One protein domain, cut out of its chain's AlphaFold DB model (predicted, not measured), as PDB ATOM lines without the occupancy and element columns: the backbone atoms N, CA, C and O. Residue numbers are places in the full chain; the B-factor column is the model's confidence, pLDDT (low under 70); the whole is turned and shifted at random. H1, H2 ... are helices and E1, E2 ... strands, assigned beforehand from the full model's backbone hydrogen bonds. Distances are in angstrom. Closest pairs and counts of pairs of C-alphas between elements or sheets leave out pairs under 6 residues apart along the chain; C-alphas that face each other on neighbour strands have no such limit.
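What this domain is: This is residues 75 to 108 and 200 to 304 of the 310 residues of the protein "Hypothetical protein" of Rotaria sp. Silwood1 (UniProt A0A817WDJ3). One long helix, H1, runs along one side of a body made largely of loops, in which the small hairpin E1 E2 leads straight into the short helix H3. A second long helix, H4, leaves the other side of this body; residues 103 to 108 of H1 and residues 291 to 304 of H4 stick out, while the short H2 lies near H1. The printed part has 139 residues, with four named helices and two named strands in the order H1 H2 E1 E2 H3 H4, mostly helix, and its one sheet, E1 - E2, is antiparallel. The whole is only just loose, close to compact, with a radius of gyration of the C-alphas of 17.4 A, and elongated, spanning 56 by 32 by 29 A.

Where its parts are: Find C-alpha 75 at (-1.740, -61.230, 40.233); from there H1, residues 75 to 108, runs 49.8 A to C-alpha 108 at (34.235, -49.834, 7.686). After the cut, look for H2 at residues 202 to 209, 10.6 A long. Residues 210 to 251 hold no named element, but residues 238 to 239 pair with residues 246 to 247, antiparallel. Next come E1, residues 252 to 256, 10.4 A, and E2, residues 267 to 270, 10.0 A. H3, residues 271 to 278, measures 10.5 A. H4, residues 281 to 304, runs 35.0 A and ends at C-alpha 304, (5.627, -50.582, -4.108).

How they stand to each other: Begin with H1, which touches no helix; H1 and H2 are near each other, with 8 pairs of C-alphas within 10 A. H2 and H4 are close but not clearly touching, about perpendicular at 86 degrees; their closest C-alphas, of Arg 204 and Leu 282, are 6.9 A apart. In the hairpin E1 and E2, look for N 253 and O 269 at 2.8 A and N 267 and O 256 at 3.0 A, both within hydrogen-bond range. The closest C-alphas of E1 and H3, of Ile 252 and Lys 271, are 6.0 A apart. H3 and H4 are close but not clearly touching, with the closest C-alphas, of Ile 277 and Phe 283, 6.4 A apart. They run the same way at a steep tilt of 69 degrees, only just short of about perpendicular. H1 and H4 are apart. In H1, H2, H3 and H4 every O i to N i+4 pair is within hydrogen-bond range.

The domain as a whole: The two C-alphas farthest apart, of Asn 108 and Asp 232, are 58.5 A apart. Residues 109 to 199 are not printed, and C-alphas 108 and 200 are 15.2 A apart across this cut. The link from H2 to E1, 42 residues, is long. The mean pLDDT of the printed part is 83.0; look for values under 70 at residue 200, residues 222 to 223, residues 229 to 235 and residues 292 to 304.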
ATOM      1  N   PRO A  75      -1.614 -61.874  41.536       74.06
ATOM      2  CA  PRO A  75      -1.740 -61.230  40.233       74.06
ATOM      3  C   PRO A  75      -1.020 -59.882  40.118       74.06
ATOM      4  O   PRO A  75      -0.419 -59.620  39.085       74.06
ATOM      5  N   ASN A  76      -1.034 -59.037  41.153       75.56
ATOM      6  CA  ASN A  76      -0.384 -57.726  41.093       75.56
ATOM      7  C   ASN A  76       1.144 -57.855  41.052       75.56
ATOM      8  O   ASN A  76       1.788 -57.190  40.242       75.56
ATOM      9  N   THR A  77       1.709 -58.732  41.886       80.12
ATOM     10  CA  THR A  77       3.145 -59.048  41.863       80.12
ATOM     11  C   THR A  77       3.542 -59.652  40.523       80.12
ATOM     12  O   THR A  77       4.570 -59.303  39.956       80.12
ATOM     13  N   LEU A  78       2.705 -60.529  39.970       83.94
ATOM     14  CA  LEU A  78       2.979 -61.143  38.682       83.94
ATOM     15  C   LEU A  78       2.974 -60.116  37.547       83.94
ATOM     16  O   LEU A  78       3.881 -60.134  36.722       83.94
ATOM     17  N   THR A  79       2.002 -59.203  37.510       82.75
ATOM     18  CA  THR A  79       1.986 -58.143  36.494       82.75
ATOM     19  C   THR A  79       3.186 -57.210  36.646       82.75
ATOM     20  O   THR A  79       3.774 -56.836  35.640       82.75
ATOM     21  N   HIS A  80       3.605 -56.894  37.877       85.56
ATOM     22  CA  HIS A  80       4.838 -56.136  38.141       85.56
ATOM     23  C   HIS A  80       6.070 -56.800  37.510       85.56
ATOM     24  O   HIS A  80       6.792 -56.159  36.747       85.56
ATOM     25  N   LEU A  81       6.261 -58.098  37.759       88.50
ATOM     26  CA  LEU A  81       7.384 -58.860  37.208       88.50
ATOM     27  C   LEU A  81       7.308 -58.977  35.680       88.50
ATOM     28  O   LEU A  81       8.321 -58.869  34.990       88.50
ATOM     29  N   VAL A  82       6.108 -59.175  35.131       90.31
ATOM     30  CA  VAL A  82       5.895 -59.208  33.678       90.31
ATOM     31  C   VAL A  82       6.244 -57.857  33.049       90.31
ATOM     32  O   VAL A  82       6.984 -57.825  32.070       90.31
ATOM     33  N   ASP A  83       5.798 -56.742  33.624       90.62
ATOM     34  CA  ASP A  83       6.121 -55.406  33.113       90.62
ATOM     35  C   ASP A  83       7.640 -55.145  33.151       90.62
ATOM     36  O   ASP A  83       8.206 -54.647  32.175       90.62
ATOM     37  N   HIS A  84       8.322 -55.538  34.235       93.44
ATOM     38  CA  HIS A  84       9.775 -55.372  34.377       93.44
ATOM     39  C   HIS A  84      10.557 -56.220  33.369       93.44
ATOM     40  O   HIS A  84      11.451 -55.721  32.689       93.44
ATOM     41  N   THR A  85      10.177 -57.488  33.204       94.06
ATOM     42  CA  THR A  85      10.812 -58.381  32.222       94.06
ATOM     43  C   THR A  85      10.607 -57.909  30.783       94.06
ATOM     44  O   THR A  85      11.541 -57.990  29.984       94.06
ATOM     45  N   ILE A  86       9.431 -57.367  30.443       92.50
ATOM     46  CA  ILE A  86       9.186 -56.755  29.128       92.50
ATOM     47  C   ILE A  86      10.118 -55.557  28.922       92.50
ATOM     48  O   ILE A  86      10.761 -55.468  27.875       92.50
ATOM     49  N   ALA A  87      10.222 -54.670  29.914       94.56
ATOM     50  CA  ALA A  87      11.075 -53.487  29.850       94.56
ATOM     51  C   ALA A  87      12.555 -53.851  29.626       94.56
ATOM     52  O   ALA A  87      13.195 -53.305  28.725       94.56
ATOM     53  N   LEU A  88      13.079 -54.819  30.388       95.81
ATOM     54  CA  LEU A  88      14.465 -55.282  30.271       95.81
ATOM     55  C   LEU A  88      14.748 -55.962  28.929       95.81
ATOM     56  O   LEU A  88      15.768 -55.684  28.302       95.81
ATOM     57  N   ASN A  89      13.847 -56.825  28.457       96.06
ATOM     58  CA  ASN A  89      14.015 -57.517  27.179       96.06
ATOM     59  C   ASN A  89      14.011 -56.533  25.996       96.06
ATOM     60  O   ASN A  89      14.848 -56.615  25.096       96.06
ATOM     61  N   ASP A  90      13.106 -55.553  26.008       94.81
ATOM     62  CA  ASP A  90      13.081 -54.513  24.979       94.81
ATOM     63  C   ASP A  90      14.313 -53.605  25.030       94.81
ATOM     64  O   ASP A  90      14.777 -53.157  23.977       94.81
ATOM     65  N   HIS A  91      14.858 -53.341  26.220       95.94
ATOM     66  CA  HIS A  91      16.111 -52.608  26.352       95.94
ATOM     67  C   HIS A  91      17.294 -53.415  25.807       95.94
ATOM     68  O   HIS A  91      18.059 -52.902  24.993       95.94
ATOM     69  N   ALA A  92      17.400 -54.700  26.157       96.25
ATOM     70  CA  ALA A  92      18.445 -55.592  25.654       96.25
ATOM     71  C   ALA A  92      18.462 -55.646  24.117       96.25
ATOM     72  O   ALA A  92      19.515 -55.494  23.501       96.25
ATOM     73  N   ARG A  93      17.289 -55.727  23.477       95.69
ATOM     74  CA  ARG A  93      17.165 -55.661  22.008       95.69
ATOM     75  C   ARG A  93      17.671 -54.349  21.415       95.69
ATOM     76  O   ARG A  93      18.241 -54.339  20.321       95.69
ATOM     77  N   LEU A  94      17.455 -53.227  22.104       93.00
ATOM     78  CA  LEU A  94      18.005 -51.942  21.675       93.00
ATOM     79  C   LEU A  94      19.532 -51.957  21.769       93.00
ATOM     80  O   LEU A  94      20.192 -51.546  20.815       93.00
ATOM     81  N   LEU A  95      20.088 -52.472  22.867       93.38
ATOM     82  CA  LEU A  95      21.534 -52.604  23.047       93.38
ATOM     83  C   LEU A  95      22.155 -53.482  21.959       93.38
ATOM     84  O   LEU A  95      23.118 -53.072  21.319       93.38
ATOM     85  N   GLU A  96      21.559 -54.636  21.658       93.75
ATOM     86  CA  GLU A  96      21.990 -55.510  20.560       93.75
ATOM     87  C   GLU A  96      21.984 -54.788  19.206       93.75
ATOM     88  O   GLU A  96      22.870 -54.995  18.375       93.75
ATOM     89  N   LYS A  97      20.987 -53.927  18.961       90.19
ATOM     90  CA  LYS A  97      20.939 -53.088  17.760       90.19
ATOM     91  C   LYS A  97      22.094 -52.087  17.733       90.19
ATOM     92  O   LYS A  97      22.775 -52.003  16.715       90.19
ATOM     93  N   ARG A  98      22.336 -51.364  18.832       88.00
ATOM     94  CA  ARG A  98      23.418 -50.369  18.923       88.00
ATOM     95  C   ARG A  98      24.799 -51.004  18.805       88.00
ATOM     96  O   ARG A  98      25.641 -50.482  18.085       88.00
ATOM     97  N   ILE A  99      25.013 -52.169  19.412       90.31
ATOM     98  CA  ILE A  99      26.264 -52.928  19.278       90.31
ATOM     99  C   ILE A  99      26.514 -53.305  17.814       90.31
ATOM    100  O   ILE A  99      27.635 -53.164  17.336       90.31
ATOM    101  N   ARG A 100      25.487 -53.758  17.081       87.75
ATOM    102  CA  ARG A 100      25.624 -54.065  15.647       87.75
ATOM    103  C   ARG A 100      25.972 -52.830  14.821       87.75
ATOM    104  O   ARG A 100      26.863 -52.909  13.989       87.75
ATOM    105  N   GLU A 101      25.309 -51.705  15.067       85.12
ATOM    106  CA  GLU A 101      25.607 -50.439  14.381       85.12
ATOM    107  C   GLU A 101      27.051 -49.986  14.626       85.12
ATOM    108  O   GLU A 101      27.763 -49.657  13.683       85.12
ATOM    109  N   LEU A 102      27.515 -50.044  15.878       85.69
ATOM    110  CA  LEU A 102      28.887 -49.680  16.230       85.69
ATOM    111  C   LEU A 102      29.922 -50.627  15.610       85.69
ATOM    112  O   LEU A 102      30.965 -50.168  15.157       85.69
ATOM    113  N   ARG A 103      29.638 -51.934  15.545       84.94
ATOM    114  CA  ARG A 103      30.519 -52.900  14.865       84.94
ATOM    115  C   ARG A 103      30.690 -52.571  13.385       84.94
ATOM    116  O   ARG A 103      31.819 -52.555  12.918       84.94
ATOM    117  N   LEU A 104      29.607 -52.228  12.686       82.62
ATOM    118  CA  LEU A 104      29.670 -51.839  11.271       82.62
ATOM    119  C   LEU A 104      30.521 -50.583  11.050       82.62
ATOM    120  O   LEU A 104      31.260 -50.503  10.075       82.62
ATOM    121  N   ILE A 105      30.443 -49.607  11.960       81.19
ATOM    122  CA  ILE A 105      31.280 -48.400  11.897       81.19
ATOM    123  C   ILE A 105      32.760 -48.761  12.080       81.19
ATOM    124  O   ILE A 105      33.608 -48.248  11.356       81.19
ATOM    125  N   LEU A 106      33.067 -49.663  13.016       80.25
ATOM    126  CA  LEU A 106      34.437 -50.114  13.269       80.25
ATOM    127  C   LEU A 106      35.012 -50.944  12.113       80.25
ATOM    128  O   LEU A 106      36.193 -50.816  11.813       80.25
ATOM    129  N   GLU A 107      34.199 -51.780  11.466       79.81
ATOM    130  CA  GLU A 107      34.618 -52.626  10.339       79.81
ATOM    131  C   GLU A 107      34.831 -51.824   9.042       79.81
ATOM    132  O   GLU A 107      35.684 -52.187   8.234       79.81
ATOM    133  N   ASN A 108      34.111 -50.711   8.859       70.12
ATOM    134  CA  ASN A 108      34.235 -49.834   7.686       70.12
ATOM    135  C   ASN A 108      35.306 -48.732   7.839       70.12
ATOM    136  O   ASN A 108      35.593 -48.019   6.877       70.12
ATOM    137  N   PRO A 200      25.010 -42.854  15.407       69.88
ATOM    138  CA  PRO A 200      24.531 -42.439  16.719       69.88
ATOM    139  C   PRO A 200      25.647 -41.739  17.504       69.88
ATOM    140  O   PRO A 200      26.676 -42.340  17.804       69.88
ATOM    141  N   THR A 201      25.431 -40.470  17.863       83.31
ATOM    142  CA  THR A 201      26.353 -39.716  18.724       83.31
ATOM    143  C   THR A 201      26.416 -40.320  20.130       83.31
ATOM    144  O   THR A 201      25.458 -40.942  20.602       83.31
ATOM    145  N   LEU A 202      27.530 -40.109  20.839       84.25
ATOM    146  CA  LEU A 202      27.690 -40.578  22.221       84.25
ATOM    147  C   LEU A 202      26.593 -40.019  23.143       84.25
ATOM    148  O   LEU A 202      26.030 -40.751  23.957       84.25
ATOM    149  N   GLU A 203      26.226 -38.749  22.958       85.31
ATOM    150  CA  GLU A 203      25.121 -38.103  23.676       85.31
ATOM    151  C   GLU A 203      23.783 -38.805  23.431       85.31
ATOM    152  O   GLU A 203      23.012 -39.036  24.364       85.31
ATOM    153  N   ARG A 204      23.514 -39.208  22.181       86.06
ATOM    154  CA  ARG A 204      22.292 -39.929  21.822       86.06
ATOM    155  C   ARG A 204      22.232 -41.302  22.483       86.06
ATOM    156  O   ARG A 204      21.174 -41.680  22.982       86.06
ATOM    157  N   ILE A 205      23.348 -42.032  22.502       88.75
ATOM    158  CA  ILE A 205      23.444 -43.341  23.162       88.75
ATOM    159  C   ILE A 205      23.238 -43.179  24.669       88.75
ATOM    160  O   ILE A 205      22.391 -43.859  25.242       88.75
ATOM    161  N   SER A 206      23.944 -42.238  25.298       89.88
ATOM    162  CA  SER A 206      23.795 -41.942  26.727       89.88
ATOM    163  C   SER A 206      22.349 -41.587  27.086       89.88
ATOM    164  O   SER A 206      21.794 -42.097  28.059       89.88
ATOM    165  N   PHE A 207      21.688 -40.773  26.261       90.75
ATOM    166  CA  PHE A 207      20.285 -40.422  26.456       90.75
ATOM    167  C   PHE A 207      19.343 -41.630  26.353       90.75
ATOM    168  O   PHE A 207      18.412 -41.748  27.149       90.75
ATOM    169  N   GLU A 208      19.581 -42.542  25.408       92.25
ATOM    170  CA  GLU A 208      18.805 -43.778  25.274       92.25
ATOM    171  C   GLU A 208      18.974 -44.687  26.498       92.25
ATOM    172  O   GLU A 208      17.966 -45.131  27.056       92.25
ATOM    173  N   LEU A 209      20.208 -44.884  26.971       91.75
ATOM    174  CA  LEU A 209      20.514 -45.687  28.162       91.75
ATOM    175  C   LEU A 209      19.859 -45.114  29.424       91.75
ATOM    176  O   LEU A 209      19.193 -45.831  30.161       91.75
ATOM    177  N   ASN A 210      19.955 -43.798  29.619       91.12
ATOM    178  CA  ASN A 210      19.420 -43.104  30.794       91.12
ATOM    179  C   ASN A 210      17.905 -42.831  30.730       91.12
ATOM    180  O   ASN A 210      17.341 -42.150  31.593       91.12
ATOM    181  N   SER A 211      17.221 -43.311  29.690       93.31
ATOM    182  CA  SER A 211      15.775 -43.121  29.542       93.31
ATOM    183  C   SER A 211      14.935 -44.254  30.133       93.31
ATOM    184  O   SER A 211      13.710 -44.130  30.155       93.31
ATOM    185  N   ILE A 212      15.564 -45.317  30.638       95.56
ATOM    186  CA  ILE A 212      14.909 -46.468  31.262       95.56
ATOM    187  C   ILE A 212      15.582 -46.816  32.594       95.56
ATOM    188  O   ILE A 212      16.790 -46.677  32.740       95.56
ATOM    189  N   ALA A 213      14.795 -47.272  33.564       96.00
ATOM    190  CA  ALA A 213      15.304 -47.824  34.809       96.00
ATOM    191  C   ALA A 213      15.494 -49.333  34.667       96.00
ATOM    192  O   ALA A 213      14.550 -50.044  34.313       96.00
ATOM    193  N   LEU A 214      16.697 -49.802  34.997       93.50
ATOM    194  CA  LEU A 214      17.003 -51.228  35.119       93.50
ATOM    195  C   LEU A 214      16.524 -51.770  36.468       93.50
ATOM    196  O   LEU A 214      15.891 -52.824  36.520       93.50
ATOM    197  N   ASP A 215      16.732 -50.993  37.531       91.38
ATOM    198  CA  ASP A 215      16.356 -51.361  38.891       91.38
ATOM    199  C   ASP A 215      15.008 -50.757  39.256       91.38
ATOM    200  O   ASP A 215      14.839 -49.541  39.379       91.38
ATOM    201  N   TRP A 216      14.008 -51.622  39.394       93.56
ATOM    202  CA  TRP A 216      12.680 -51.207  39.816       93.56
ATOM    203  C   TRP A 216      12.514 -51.440  41.300       93.56
ATOM    204  O   TRP A 216      12.850 -52.499  41.836       93.56
ATOM    205  N   ARG A 217      11.923 -50.451  41.971       88.75
ATOM    206  CA  ARG A 217      11.577 -50.591  43.373       88.75
ATOM    207  C   ARG A 217      10.623 -51.766  43.531       88.75
ATOM    208  O   ARG A 217       9.612 -51.865  42.829       88.75
ATOM    209  N   SER A 218      10.947 -52.635  44.485       82.62
ATOM    210  CA  SER A 218      10.125 -53.798  44.799       82.62
ATOM    211  C   SER A 218       8.675 -53.387  45.045       82.62
ATOM    212  O   SER A 218       8.398 -52.378  45.705       82.62
ATOM    213  N   TYR A 219       7.748 -54.198  44.541       75.25
ATOM    214  CA  TYR A 219       6.323 -54.032  44.807       75.25
ATOM    215  C   TYR A 219       6.018 -54.079  46.316       75.25
ATOM    216  O   TYR A 219       5.174 -53.323  46.802       75.25
ATOM    217  N   HIS A 220       6.778 -54.895  47.054       75.75
ATOM    218  CA  HIS A 220       6.661 -55.099  48.501       75.75
ATOM    219  C   HIS A 220       7.250 -53.954  49.337       75.75
ATOM    220  O   HIS A 220       7.065 -53.919  50.553       75.75
ATOM    221  N   ALA A 221       7.998 -53.031  48.726       71.88
ATOM    222  CA  ALA A 221       8.652 -51.972  49.481       71.88
ATOM    223  C   ALA A 221       7.608 -51.040  50.129       71.88
ATOM    224  O   ALA A 221       6.625 -50.673  49.469       71.88
ATOM    225  N   PRO A 222       7.826 -50.594  51.385       67.12
ATOM    226  CA  PRO A 222       7.005 -49.553  51.984       67.12
ATOM    227  C   PRO A 222       7.077 -48.315  51.093       67.12
ATOM    228  O   PRO A 222       8.160 -47.867  50.699       67.12
ATOM    229  N   PHE A 223       5.910 -47.815  50.704       69.06
ATOM    230  CA  PHE A 223       5.795 -46.836  49.639       69.06
ATOM    231  C   PHE A 223       4.671 -45.845  49.917       69.06
ATOM    232  O   PHE A 223       3.531 -46.227  50.166       69.06
ATOM    233  N   HIS A 224       5.007 -44.564  49.787       70.19
ATOM    234  CA  HIS A 224       4.062 -43.461  49.752       70.19
ATOM    235  C   HIS A 224       4.260 -42.752  48.416       70.19
ATOM    236  O   HIS A 224       5.369 -42.320  48.099       70.19
ATOM    237  N   CYS A 225       3.202 -42.643  47.610       79.25
ATOM    238  CA  CYS A 225       3.306 -41.880  46.370       79.25
ATOM    239  C   CYS A 225       3.505 -40.404  46.695       79.25
ATOM    240  O   CYS A 225       2.923 -39.883  47.641       79.25
ATOM    241  N   THR A 226       4.252 -39.707  45.844       79.44
ATOM    242  CA  THR A 226       4.516 -38.265  45.960       79.44
ATOM    243  C   THR A 226       3.255 -37.399  46.026       79.44
ATOM    244  O   THR A 226       3.308 -36.288  46.540       79.44
ATOM    245  N   CYS A 227       2.096 -37.890  45.570       82.38
ATOM    246  CA  CYS A 227       0.818 -37.190  45.722       82.38
ATOM    247  C   CYS A 227       0.175 -37.338  47.112       82.38
ATOM    248  O   CYS A 227      -0.956 -36.892  47.286       82.38
ATOM    249  N   SER A 228       0.850 -37.990  48.066       75.69
ATOM    250  CA  SER A 228       0.407 -38.209  49.453       75.69
ATOM    251  C   SER A 228      -0.963 -38.878  49.600       75.69
ATOM    252  O   SER A 228      -1.584 -38.803  50.656       75.69
ATOM    253  N   LEU A 229      -1.455 -39.545  48.549       66.25
ATOM    254  CA  LEU A 229      -2.688 -40.315  48.642       66.25
ATOM    255  C   LEU A 229      -2.367 -41.593  49.429       66.25
ATOM    256  O   LEU A 229      -1.513 -42.357  48.962       66.25
ATOM    257  N   PRO A 230      -3.005 -41.839  50.588       61.56
ATOM    258  CA  PRO A 230      -2.869 -43.119  51.258       61.56
ATOM    259  C   PRO A 230      -3.416 -44.185  50.310       61.56
ATOM    260  O   PRO A 230      -4.553 -44.087  49.842       61.56
ATOM    261  N   PHE A 231      -2.586 -45.167  49.968       60.47
ATOM    262  CA  PHE A 231      -3.087 -46.318  49.235       60.47
ATOM    263  C   PHE A 231      -3.912 -47.143  50.198       60.47
ATOM    264  O   PHE A 231      -3.412 -47.584  51.232       60.47
ATOM    265  N   ASP A 232      -5.162 -47.383  49.826       58.28
ATOM    266  CA  ASP A 232      -5.833 -48.570  50.318       58.28
ATOM    267  C   ASP A 232      -5.052 -49.788  49.800       58.28
ATOM    268  O   ASP A 232      -4.598 -49.797  48.651       58.28
ATOM    269  N   SER A 233      -4.879 -50.805  50.641       55.31
ATOM    270  CA  SER A 233      -4.164 -52.050  50.316       55.31
ATOM    271  C   SER A 233      -4.667 -52.735  49.031       55.31
ATOM    272  O   SER A 233      -3.931 -53.493  48.403       55.31
ATOM    273  N   ALA A 234      -5.886 -52.401  48.594       56.34
ATOM    274  CA  ALA A 234      -6.517 -52.878  47.367       56.34
ATOM    275  C   ALA A 234      -6.082 -52.154  46.070       56.34
ATOM    276  O   ALA A 234      -6.413 -52.610  44.972       56.34
ATOM    277  N   GLN A 235      -5.372 -51.021  46.135       69.56
ATOM    278  CA  GLN A 235      -4.985 -50.271  44.934       69.56
ATOM    279  C   GLN A 235      -3.673 -50.773  44.317       69.56
ATOM    280  O   GLN A 235      -2.649 -50.910  44.985       69.56
ATOM    281  N   ARG A 236      -3.682 -50.985  42.992       75.69
ATOM    282  CA  ARG A 236      -2.483 -51.354  42.229       75.69
ATOM    283  C   ARG A 236      -1.425 -50.241  42.307       75.69
ATOM    284  O   ARG A 236      -1.713 -49.067  42.059       75.69
ATOM    285  N   LYS A 237      -0.187 -50.639  42.608       82.88
ATOM    286  CA  LYS A 237       1.029 -49.826  42.468       82.88
ATOM    287  C   LYS A 237       1.603 -50.025  41.062       82.88
ATOM    288  O   LYS A 237       1.521 -51.127  40.516       82.88
ATOM    289  N   TYR A 238       2.202 -48.983  40.502       88.00
ATOM    290  CA  TYR A 238       2.833 -49.014  39.183       88.00
ATOM    291  C   TYR A 238       4.269 -48.525  39.277       88.00
ATOM    292  O   TYR A 238       4.516 -47.517  39.936       88.00
ATOM    293  N   ASN A 239       5.188 -49.154  38.554       91.88
ATOM    294  CA  ASN A 239       6.550 -48.652  38.427       91.88
ATOM    295  C   ASN A 239       6.656 -47.709  37.238       91.88
ATOM    296  O   ASN A 239       6.119 -47.961  36.159       91.88
ATOM    297  N   CYS A 240       7.368 -46.607  37.435       94.12
ATOM    298  CA  CYS A 240       7.781 -45.752  36.339       94.12
ATOM    299  C   CYS A 240       8.909 -46.439  35.570       94.12
ATOM    300  O   CYS A 240       9.985 -46.648  36.124       94.12
ATOM    301  N   TRP A 241       8.717 -46.694  34.278       95.81
ATOM    302  CA  TRP A 241       9.738 -47.366  33.470       95.81
ATOM    303  C   TRP A 241      11.017 -46.539  33.317       95.81
ATOM    304  O   TRP A 241      12.053 -47.096  32.996       95.81
ATOM    305  N   ARG A 242      10.985 -45.224  33.575       95.38
ATOM    306  CA  ARG A 242      12.177 -44.362  33.521       95.38
ATOM    307  C   ARG A 242      12.973 -44.337  34.826       95.38
ATOM    308  O   ARG A 242      14.191 -44.312  34.776       95.38
ATOM    309  N   CYS A 243      12.304 -44.240  35.977       94.81
ATOM    310  CA  CYS A 243      12.977 -44.016  37.266       94.81
ATOM    311  C   CYS A 243      12.844 -45.173  38.259       94.81
ATOM    312  O   CYS A 243      13.346 -45.056  39.367       94.81
ATOM    313  N   GLY A 244      12.119 -46.241  37.924       93.38
ATOM    314  CA  GLY A 244      11.997 -47.451  38.744       93.38
ATOM    315  C   GLY A 244      11.097 -47.319  39.977       93.38
ATOM    316  O   GLY A 244      10.599 -48.328  40.476       93.38
ATOM    317  N   GLU A 245      10.829 -46.098  40.443       91.94
ATOM    318  CA  GLU A 245       9.972 -45.840  41.603       91.94
ATOM    319  C   GLU A 245       8.503 -46.225  41.380       91.94
ATOM    320  O   GLU A 245       7.982 -46.193  40.259       91.94
ATOM    321  N   ASN A 246       7.831 -46.552  42.485       88.56
ATOM    322  CA  ASN A 246       6.408 -46.873  42.524       88.56
ATOM    323  C   ASN A 246       5.554 -45.591  42.465       88.56
ATOM    324  O   ASN A 246       5.980 -44.526  42.902       88.56
ATOM    325  N   PHE A 247       4.327 -45.683  41.946       88.75
ATOM    326  CA  PHE A 247       3.364 -44.585  41.814       88.75
ATOM    327  C   PHE A 247       1.922 -45.098  41.833       88.75
ATOM    328  O   PHE A 247       1.645 -46.261  41.531       88.75
ATOM    329  N   CYS A 248       0.981 -44.210  42.171       85.00
ATOM    330  CA  CYS A 248      -0.447 -44.496  42.029       85.00
ATOM    331  C   CYS A 248      -0.888 -44.301  40.578       85.00
ATOM    332  O   CYS A 248      -0.253 -43.569  39.814       85.00
ATOM    333  N   ILE A 249      -2.052 -44.853  40.242       83.69
ATOM    334  CA  ILE A 249      -2.711 -44.656  38.943       83.69
ATOM    335  C   ILE A 249      -2.840 -43.175  38.543       83.69
ATOM    336  O   ILE A 249      -2.756 -42.831  37.372       83.69
ATOM    337  N   ARG A 250      -2.985 -42.258  39.511       85.00
ATOM    338  CA  ARG A 250      -3.107 -40.813  39.244       85.00
ATOM    339  C   ARG A 250      -1.774 -40.154  38.893       85.00
ATOM    340  O   ARG A 250      -1.780 -39.049  38.345       85.00
ATOM    341  N   CYS A 251      -0.651 -40.769  39.257       90.12
ATOM    342  CA  CYS A 251       0.692 -40.222  39.066       90.12
ATOM    343  C   CYS A 251       1.450 -40.859  37.901       90.12
ATOM    344  O   CYS A 251       2.457 -40.288  37.476       90.12
ATOM    345  N   ILE A 252       0.961 -41.979  37.369       90.94
ATOM    346  CA  ILE A 252       1.445 -42.582  36.128       90.94
ATOM    347  C   ILE A 252       0.710 -42.015  34.918       90.94
ATOM    348  O   ILE A 252      -0.493 -41.769  34.943       90.94
ATOM    349  N   GLU A 253       1.466 -41.843  33.844       90.31
ATOM    350  CA  GLU A 253       1.011 -41.527  32.503       90.31
ATOM    351  C   GLU A 253       1.407 -42.689  31.581       90.31
ATOM    352  O   GLU A 253       2.570 -43.088  31.564       90.31
ATOM    353  N   HIS A 254       0.468 -43.221  30.798       84.75
ATOM    354  CA  HIS A 254       0.717 -44.351  29.885       84.75
ATOM    355  C   HIS A 254       0.995 -43.899  28.441       84.75
ATOM    356  O   HIS A 254       0.991 -44.708  27.525       84.75
ATOM    357  N   GLY A 255       1.181 -42.595  28.210       84.06
ATOM    358  CA  GLY A 255       1.175 -41.976  26.882       84.06
ATOM    359  C   GLY A 255       2.547 -41.622  26.299       84.06
ATOM    360  O   GLY A 255       2.605 -40.802  25.384       84.06
ATOM    361  N   ILE A 256       3.650 -42.177  26.815       89.44
ATOM    362  CA  ILE A 256       5.006 -41.830  26.358       89.44
ATOM    363  C   ILE A 256       5.763 -43.042  25.809       89.44
ATOM    364  O   ILE A 256       5.601 -44.158  26.292       89.44
ATOM    365  N   ARG A 257       6.599 -42.799  24.793       91.75
ATOM    366  CA  ARG A 257       7.550 -43.771  24.237       91.75
ATOM    367  C   ARG A 257       8.936 -43.433  24.757       91.75
ATOM    368  O   ARG A 257       9.371 -42.294  24.589       91.75
ATOM    369  N   LEU A 258       9.607 -44.391  25.387       93.62
ATOM    370  CA  LEU A 258      10.961 -44.186  25.892       93.62
ATOM    371  C   LEU A 258      11.994 -44.525  24.803       93.62
ATOM    372  O   LEU A 258      11.882 -45.590  24.196       93.62
ATOM    373  N   PRO A 259      12.995 -43.658  24.557       92.00
ATOM    374  CA  PRO A 259      14.064 -43.904  23.584       92.00
ATOM    375  C   PRO A 259      14.850 -45.194  23.835       92.00
ATOM    376  O   PRO A 259      15.276 -45.848  22.889       92.00
ATOM    377  N   GLY A 260      14.991 -45.572  25.106       92.06
ATOM    378  CA  GLY A 260      15.689 -46.763  25.580       92.06
ATOM    379  C   GLY A 260      14.954 -48.075  25.320       92.06
ATOM    380  O   GLY A 260      15.465 -49.126  25.690       92.06
ATOM    381  N   LEU A 261      13.776 -48.050  24.691       92.88
ATOM    382  CA  LEU A 261      13.004 -49.245  24.356       92.88
ATOM    383  C   LEU A 261      12.999 -49.499  22.852       92.88
ATOM    384  O   LEU A 261      12.607 -48.641  22.057       92.88
ATOM    385  N   TYR A 262      13.341 -50.725  22.457       91.50
ATOM    386  CA  TYR A 262      13.346 -51.122  21.051       91.50
ATOM    387  C   TYR A 262      11.954 -51.071  20.399       91.50
ATOM    388  O   TYR A 262      11.811 -50.562  19.284       91.50
ATOM    389  N   SER A 263      10.924 -51.577  21.088       87.12
ATOM    390  CA  SER A 263       9.566 -51.737  20.540       87.12
ATOM    391  C   SER A 263       8.853 -50.422  20.224       87.12
ATOM    392  O   SER A 263       7.900 -50.414  19.446       87.12
ATOM    393  N   ASN A 264       9.316 -49.302  20.797       85.75
ATOM    394  CA  ASN A 264       8.689 -47.985  20.666       85.75
ATOM    395  C   ASN A 264       7.209 -47.970  21.119       85.75
ATOM    396  O   ASN A 264       6.397 -47.172  20.633       85.75
ATOM    397  N   ASN A 265       6.859 -48.867  22.044       87.31
ATOM    398  CA  ASN A 265       5.539 -48.950  22.651       87.31
ATOM    399  C   ASN A 265       5.303 -47.809  23.649       87.31
ATOM    400  O   ASN A 265       6.234 -47.181  24.156       87.31
ATOM    401  N   LEU A 266       4.026 -47.533  23.906       90.75
ATOM    402  CA  LEU A 266       3.606 -46.618  24.960       90.75
ATOM    403  C   LEU A 266       3.713 -47.322  26.315       90.75
ATOM    404  O   LEU A 266       3.226 -48.443  26.456       90.75
ATOM    405  N   VAL A 267       4.354 -46.674  27.289       93.00
ATOM    406  CA  VAL A 267       4.717 -47.296  28.571       93.00
ATOM    407  C   VAL A 267       4.378 -46.404  29.769       93.00
ATOM    408  O   VAL A 267       4.312 -45.177  29.616       93.00
ATOM    409  N   PRO A 268       4.148 -46.988  30.961       93.88
ATOM    410  CA  PRO A 268       3.841 -46.224  32.161       93.88
ATOM    411  C   PRO A 268       5.077 -45.493  32.693       93.88
ATOM    412  O   PRO A 268       6.099 -46.082  33.048       93.88
ATOM    413  N   VAL A 269       4.965 -44.172  32.788       95.31
ATOM    414  CA  VAL A 269       6.012 -43.281  33.294       95.31
ATOM    415  C   VAL A 269       5.370 -42.260  34.219       95.31
ATOM    416  O   VAL A 269       4.280 -41.759  33.953       95.31
ATOM    417  N   CYS A 270       6.024 -41.928  35.329       94.75
ATOM    418  CA  CYS A 270       5.470 -40.944  36.247       94.75
ATOM    419  C   CYS A 270       5.425 -39.548  35.613       94.75
ATOM    420  O   CYS A 270       6.261 -39.181  34.783       94.75
ATOM    421  N   LYS A 271       4.468 -38.727  36.046       93.75
ATOM    422  CA  LYS A 271       4.273 -37.366  35.522       93.75
ATOM    423  C   LYS A 271       5.531 -36.497  35.607       93.75
ATOM    424  O   LYS A 271       5.767 -35.688  34.713       93.75
ATOM    425  N   THR A 272       6.348 -36.663  36.644       94.44
ATOM    426  CA  THR A 272       7.623 -35.941  36.787       94.44
ATOM    427  C   THR A 272       8.606 -36.330  35.685       94.44
ATOM    428  O   THR A 272       9.143 -35.460  34.997       94.44
ATOM    429  N   CYS A 273       8.785 -37.629  35.447       95.19
ATOM    430  CA  CYS A 273       9.636 -38.135  34.376       95.19
ATOM    431  C   CYS A 273       9.117 -37.741  32.989       95.19
ATOM    432  O   CYS A 273       9.916 -37.339  32.150       95.19
ATOM    433  N   VAL A 274       7.800 -37.765  32.757       94.38
ATOM    434  CA  VAL A 274       7.207 -37.297  31.493       94.38
ATOM    435  C   VAL A 274       7.537 -35.831  31.227       94.38
ATOM    436  O   VAL A 274       7.949 -35.500  30.117       94.38
ATOM    437  N   ARG A 275       7.377 -34.951  32.224       92.94
ATOM    438  CA  ARG A 275       7.728 -33.528  32.079       92.94
ATOM    439  C   ARG A 275       9.214 -33.352  31.781       92.94
ATOM    440  O   ARG A 275       9.555 -32.645  30.846       92.94
ATOM    441  N   THR A 276      10.066 -34.053  32.526       92.44
ATOM    442  CA  THR A 276      11.527 -33.982  32.370       92.44
ATOM    443  C   THR A 276      11.964 -34.431  30.976       92.44
ATOM    444  O   THR A 276      12.716 -33.733  30.310       92.44
ATOM    445  N   ILE A 277      11.450 -35.569  30.495       90.81
ATOM    446  CA  ILE A 277      11.778 -36.090  29.162       90.81
ATOM    447  C   ILE A 277      11.307 -35.129  28.067       90.81
ATOM    448  O   ILE A 277      12.059 -34.860  27.138       90.81
ATOM    449  N   LYS A 278      10.083 -34.597  28.167       89.50
ATOM    450  CA  LYS A 278       9.524 -33.701  27.142       89.50
ATOM    451  C   LYS A 278      10.276 -32.375  27.005       89.50
ATOM    452  O   LYS A 278      10.165 -31.754  25.956       89.50
ATOM    453  N   LEU A 279      11.003 -31.953  28.038       89.44
ATOM    454  CA  LEU A 279      11.843 -30.753  28.008       89.44
ATOM    455  C   LEU A 279      13.242 -31.014  27.426       89.44
ATOM    456  O   LEU A 279      13.952 -30.059  27.136       89.44
ATOM    457  N   SER A 280      13.645 -32.277  27.245       88.69
ATOM    458  CA  SER A 280      14.957 -32.622  26.689       88.69
ATOM    459  C   SER A 280      15.002 -32.387  25.170       88.69
ATOM    460  O   SER A 280      14.198 -32.993  24.453       88.69
ATOM    461  N   PRO A 281      15.967 -31.606  24.645       87.12
ATOM    462  CA  PRO A 281      16.169 -31.445  23.201       87.12
ATOM    463  C   PRO A 281      16.406 -32.785  22.488       87.12
ATOM    464  O   PRO A 281      15.758 -33.076  21.485       87.12
ATOM    465  N   LEU A 282      17.202 -33.676  23.092       86.62
ATOM    466  CA  LEU A 282      17.488 -35.013  22.555       86.62
ATOM    467  C   LEU A 282      16.225 -35.876  22.407       86.62
ATOM    468  O   LEU A 282      16.151 -36.749  21.537       86.62
ATOM    469  N   PHE A 283      15.209 -35.631  23.243       87.81
ATOM    470  CA  PHE A 283      13.913 -36.283  23.102       87.81
ATOM    471  C   PHE A 283      13.119 -35.737  21.916       87.81
ATOM    472  O   PHE A 283      12.468 -36.506  21.209       87.81
ATOM    473  N   VAL A 284      13.163 -34.425  21.681       84.69
ATOM    474  CA  VAL A 284      12.513 -33.801  20.524       84.69
ATOM    475  C   VAL A 284      13.119 -34.357  19.236       84.69
ATOM    476  O   VAL A 284      12.378 -34.859  18.389       84.69
ATOM    477  N   ASP A 285      14.448 -34.409  19.154       82.62
ATOM    478  CA  ASP A 285      15.170 -34.999  18.023       82.62
ATOM    479  C   ASP A 285      14.822 -36.478  17.840       82.62
ATOM    480  O   ASP A 285      14.656 -36.965  16.722       82.62
ATOM    481  N   TYR A 286      14.663 -37.218  18.942       85.62
ATOM    482  CA  TYR A 286      14.199 -38.604  18.909       85.62
ATOM    483  C   TYR A 286      12.812 -38.746  18.280       85.62
ATOM    484  O   TYR A 286      12.599 -39.609  17.425       85.62
ATOM    485  N   ILE A 287      11.865 -37.893  18.666       84.81
ATOM    486  CA  ILE A 287      10.513 -37.925  18.107       84.81
ATOM    487  C   ILE A 287      10.522 -37.537  16.625       84.81
ATOM    488  O   ILE A 287       9.824 -38.178  15.835       84.81
ATOM    489  N   ILE A 288      11.315 -36.535  16.237       82.19
ATOM    490  CA  ILE A 288      11.458 -36.111  14.839       82.19
ATOM    491  C   ILE A 288      12.033 -37.254  13.995       82.19
ATOM    492  O   ILE A 288      11.425 -37.617  12.987       82.19
ATOM    493  N   SER A 289      13.119 -37.897  14.443       78.31
ATOM    494  CA  SER A 289      13.766 -38.988  13.698       78.31
ATOM    495  C   SER A 289      12.867 -40.219  13.534       78.31
ATOM    496  O   SER A 289      12.946 -40.945  12.543       78.31
ATOM    497  N   LYS A 290      11.973 -40.473  14.495       78.88
ATOM    498  CA  LYS A 290      10.977 -41.542  14.370       78.88
ATOM    499  C   LYS A 290       9.855 -41.155  13.411       78.88
ATOM    500  O   LYS A 290       9.463 -41.998  12.610       78.88
ATOM    501  N   LYS A 291       9.349 -39.916  13.459       73.69
ATOM    502  CA  LYS A 291       8.297 -39.440  12.541       73.69
ATOM    503  C   LYS A 291       8.738 -39.501  11.079       73.69
ATOM    504  O   LYS A 291       7.985 -40.043  10.273       73.69
ATOM    505  N   SER A 292       9.948 -39.039  10.764       61.97
ATOM    506  CA  SER A 292      10.494 -39.109   9.401       61.97
ATOM    507  C   SER A 292      10.611 -40.555   8.910       61.97
ATOM    508  O   SER A 292      10.215 -40.872   7.793       61.97
ATOM    509  N   LYS A 293      11.036 -41.484   9.776       63.81
ATOM    510  CA  LYS A 293      11.113 -42.913   9.438       63.81
ATOM    511  C   LYS A 293       9.746 -43.550   9.159       63.81
ATOM    512  O   LYS A 293       9.651 -44.401   8.277       63.81
ATOM    513  N   TYR A 294       8.695 -43.147   9.880       59.38
ATOM    514  CA  TYR A 294       7.328 -43.608   9.603       59.38
ATOM    515  C   TYR A 294       6.774 -43.026   8.295       59.38
ATOM    516  O   TYR A 294       6.146 -43.769   7.547       59.38
ATOM    517  N   GLN A 295       7.043 -41.749   7.996       57.50
ATOM    518  CA  GLN A 295       6.640 -41.104   6.737       57.50
ATOM    519  C   GLN A 295       7.319 -41.759   5.522       57.50
ATOM    520  O   GLN A 295       6.640 -42.167   4.580       57.50
ATOM    521  N   ASN A 296       8.626 -42.014   5.613       53.22
ATOM    522  CA  ASN A 296       9.375 -42.700   4.558       53.22
ATOM    523  C   ASN A 296       8.892 -44.153   4.366       53.22
ATOM    524  O   ASN A 296       8.780 -44.629   3.241       53.22
ATOM    525  N   GLN A 297       8.532 -44.871   5.441       53.56
ATOM    526  CA  GLN A 297       7.948 -46.218   5.327       53.56
ATOM    527  C   GLN A 297       6.553 -46.226   4.685       53.56
ATOM    528  O   GLN A 297       6.206 -47.201   4.017       53.56
ATOM    529  N   THR A 298       5.745 -45.181   4.880       54.16
ATOM    530  CA  THR A 298       4.438 -45.060   4.215       54.16
ATOM    531  C   THR A 298       4.568 -44.726   2.731       54.16
ATOM    532  O   THR A 298       3.838 -45.305   1.932       54.16
ATOM    533  N   GLU A 299       5.529 -43.886   2.343       50.00
ATOM    534  CA  GLU A 299       5.798 -43.548   0.936       50.00
ATOM    535  C   GLU A 299       6.413 -44.723   0.157       50.00
ATOM    536  O   GLU A 299       6.024 -44.987  -0.985       50.00
ATOM    537  N   ILE A 300       7.292 -45.509   0.793       52.47
ATOM    538  CA  ILE A 300       7.835 -46.747   0.210       52.47
ATOM    539  C   ILE A 300       6.722 -47.784  -0.007       52.47
ATOM    540  O   ILE A 300       6.658 -48.399  -1.064       52.47
ATOM    541  N   LYS A 301       5.791 -47.947   0.943       50.22
ATOM    542  CA  LYS A 301       4.644 -48.861   0.766       50.22
ATOM    543  C   LYS A 301       3.683 -48.414  -0.337       50.22
ATOM    544  O   LYS A 301       3.127 -49.263  -1.032       50.22
ATOM    545  N   LEU A 302       3.486 -47.103  -0.503       50.75
ATOM    546  CA  LEU A 302       2.638 -46.554  -1.563       50.75
ATOM    547  C   LEU A 302       3.276 -46.755  -2.947       50.75
ATOM    548  O   LEU A 302       2.598 -47.178  -3.879       50.75
ATOM    549  N   SER A 303       4.586 -46.535  -3.069       50.25
ATOM    550  CA  SER A 303       5.321 -46.735  -4.325       50.25
ATOM    551  C   SER A 303       5.439 -48.208  -4.730       50.25
ATOM    552  O   SER A 303       5.233 -48.517  -5.901       50.25
ATOM    553  N   THR A 304       5.645 -49.141  -3.792       52.25
ATOM    554  CA  THR A 304       5.627 -50.582  -4.108       52.25
ATOM    555  C   THR A 304       4.241 -51.063  -4.544       52.25
ATOM    556  O   THR A 304       4.139 -51.857  -5.470       52.25
TER     557      THR A 304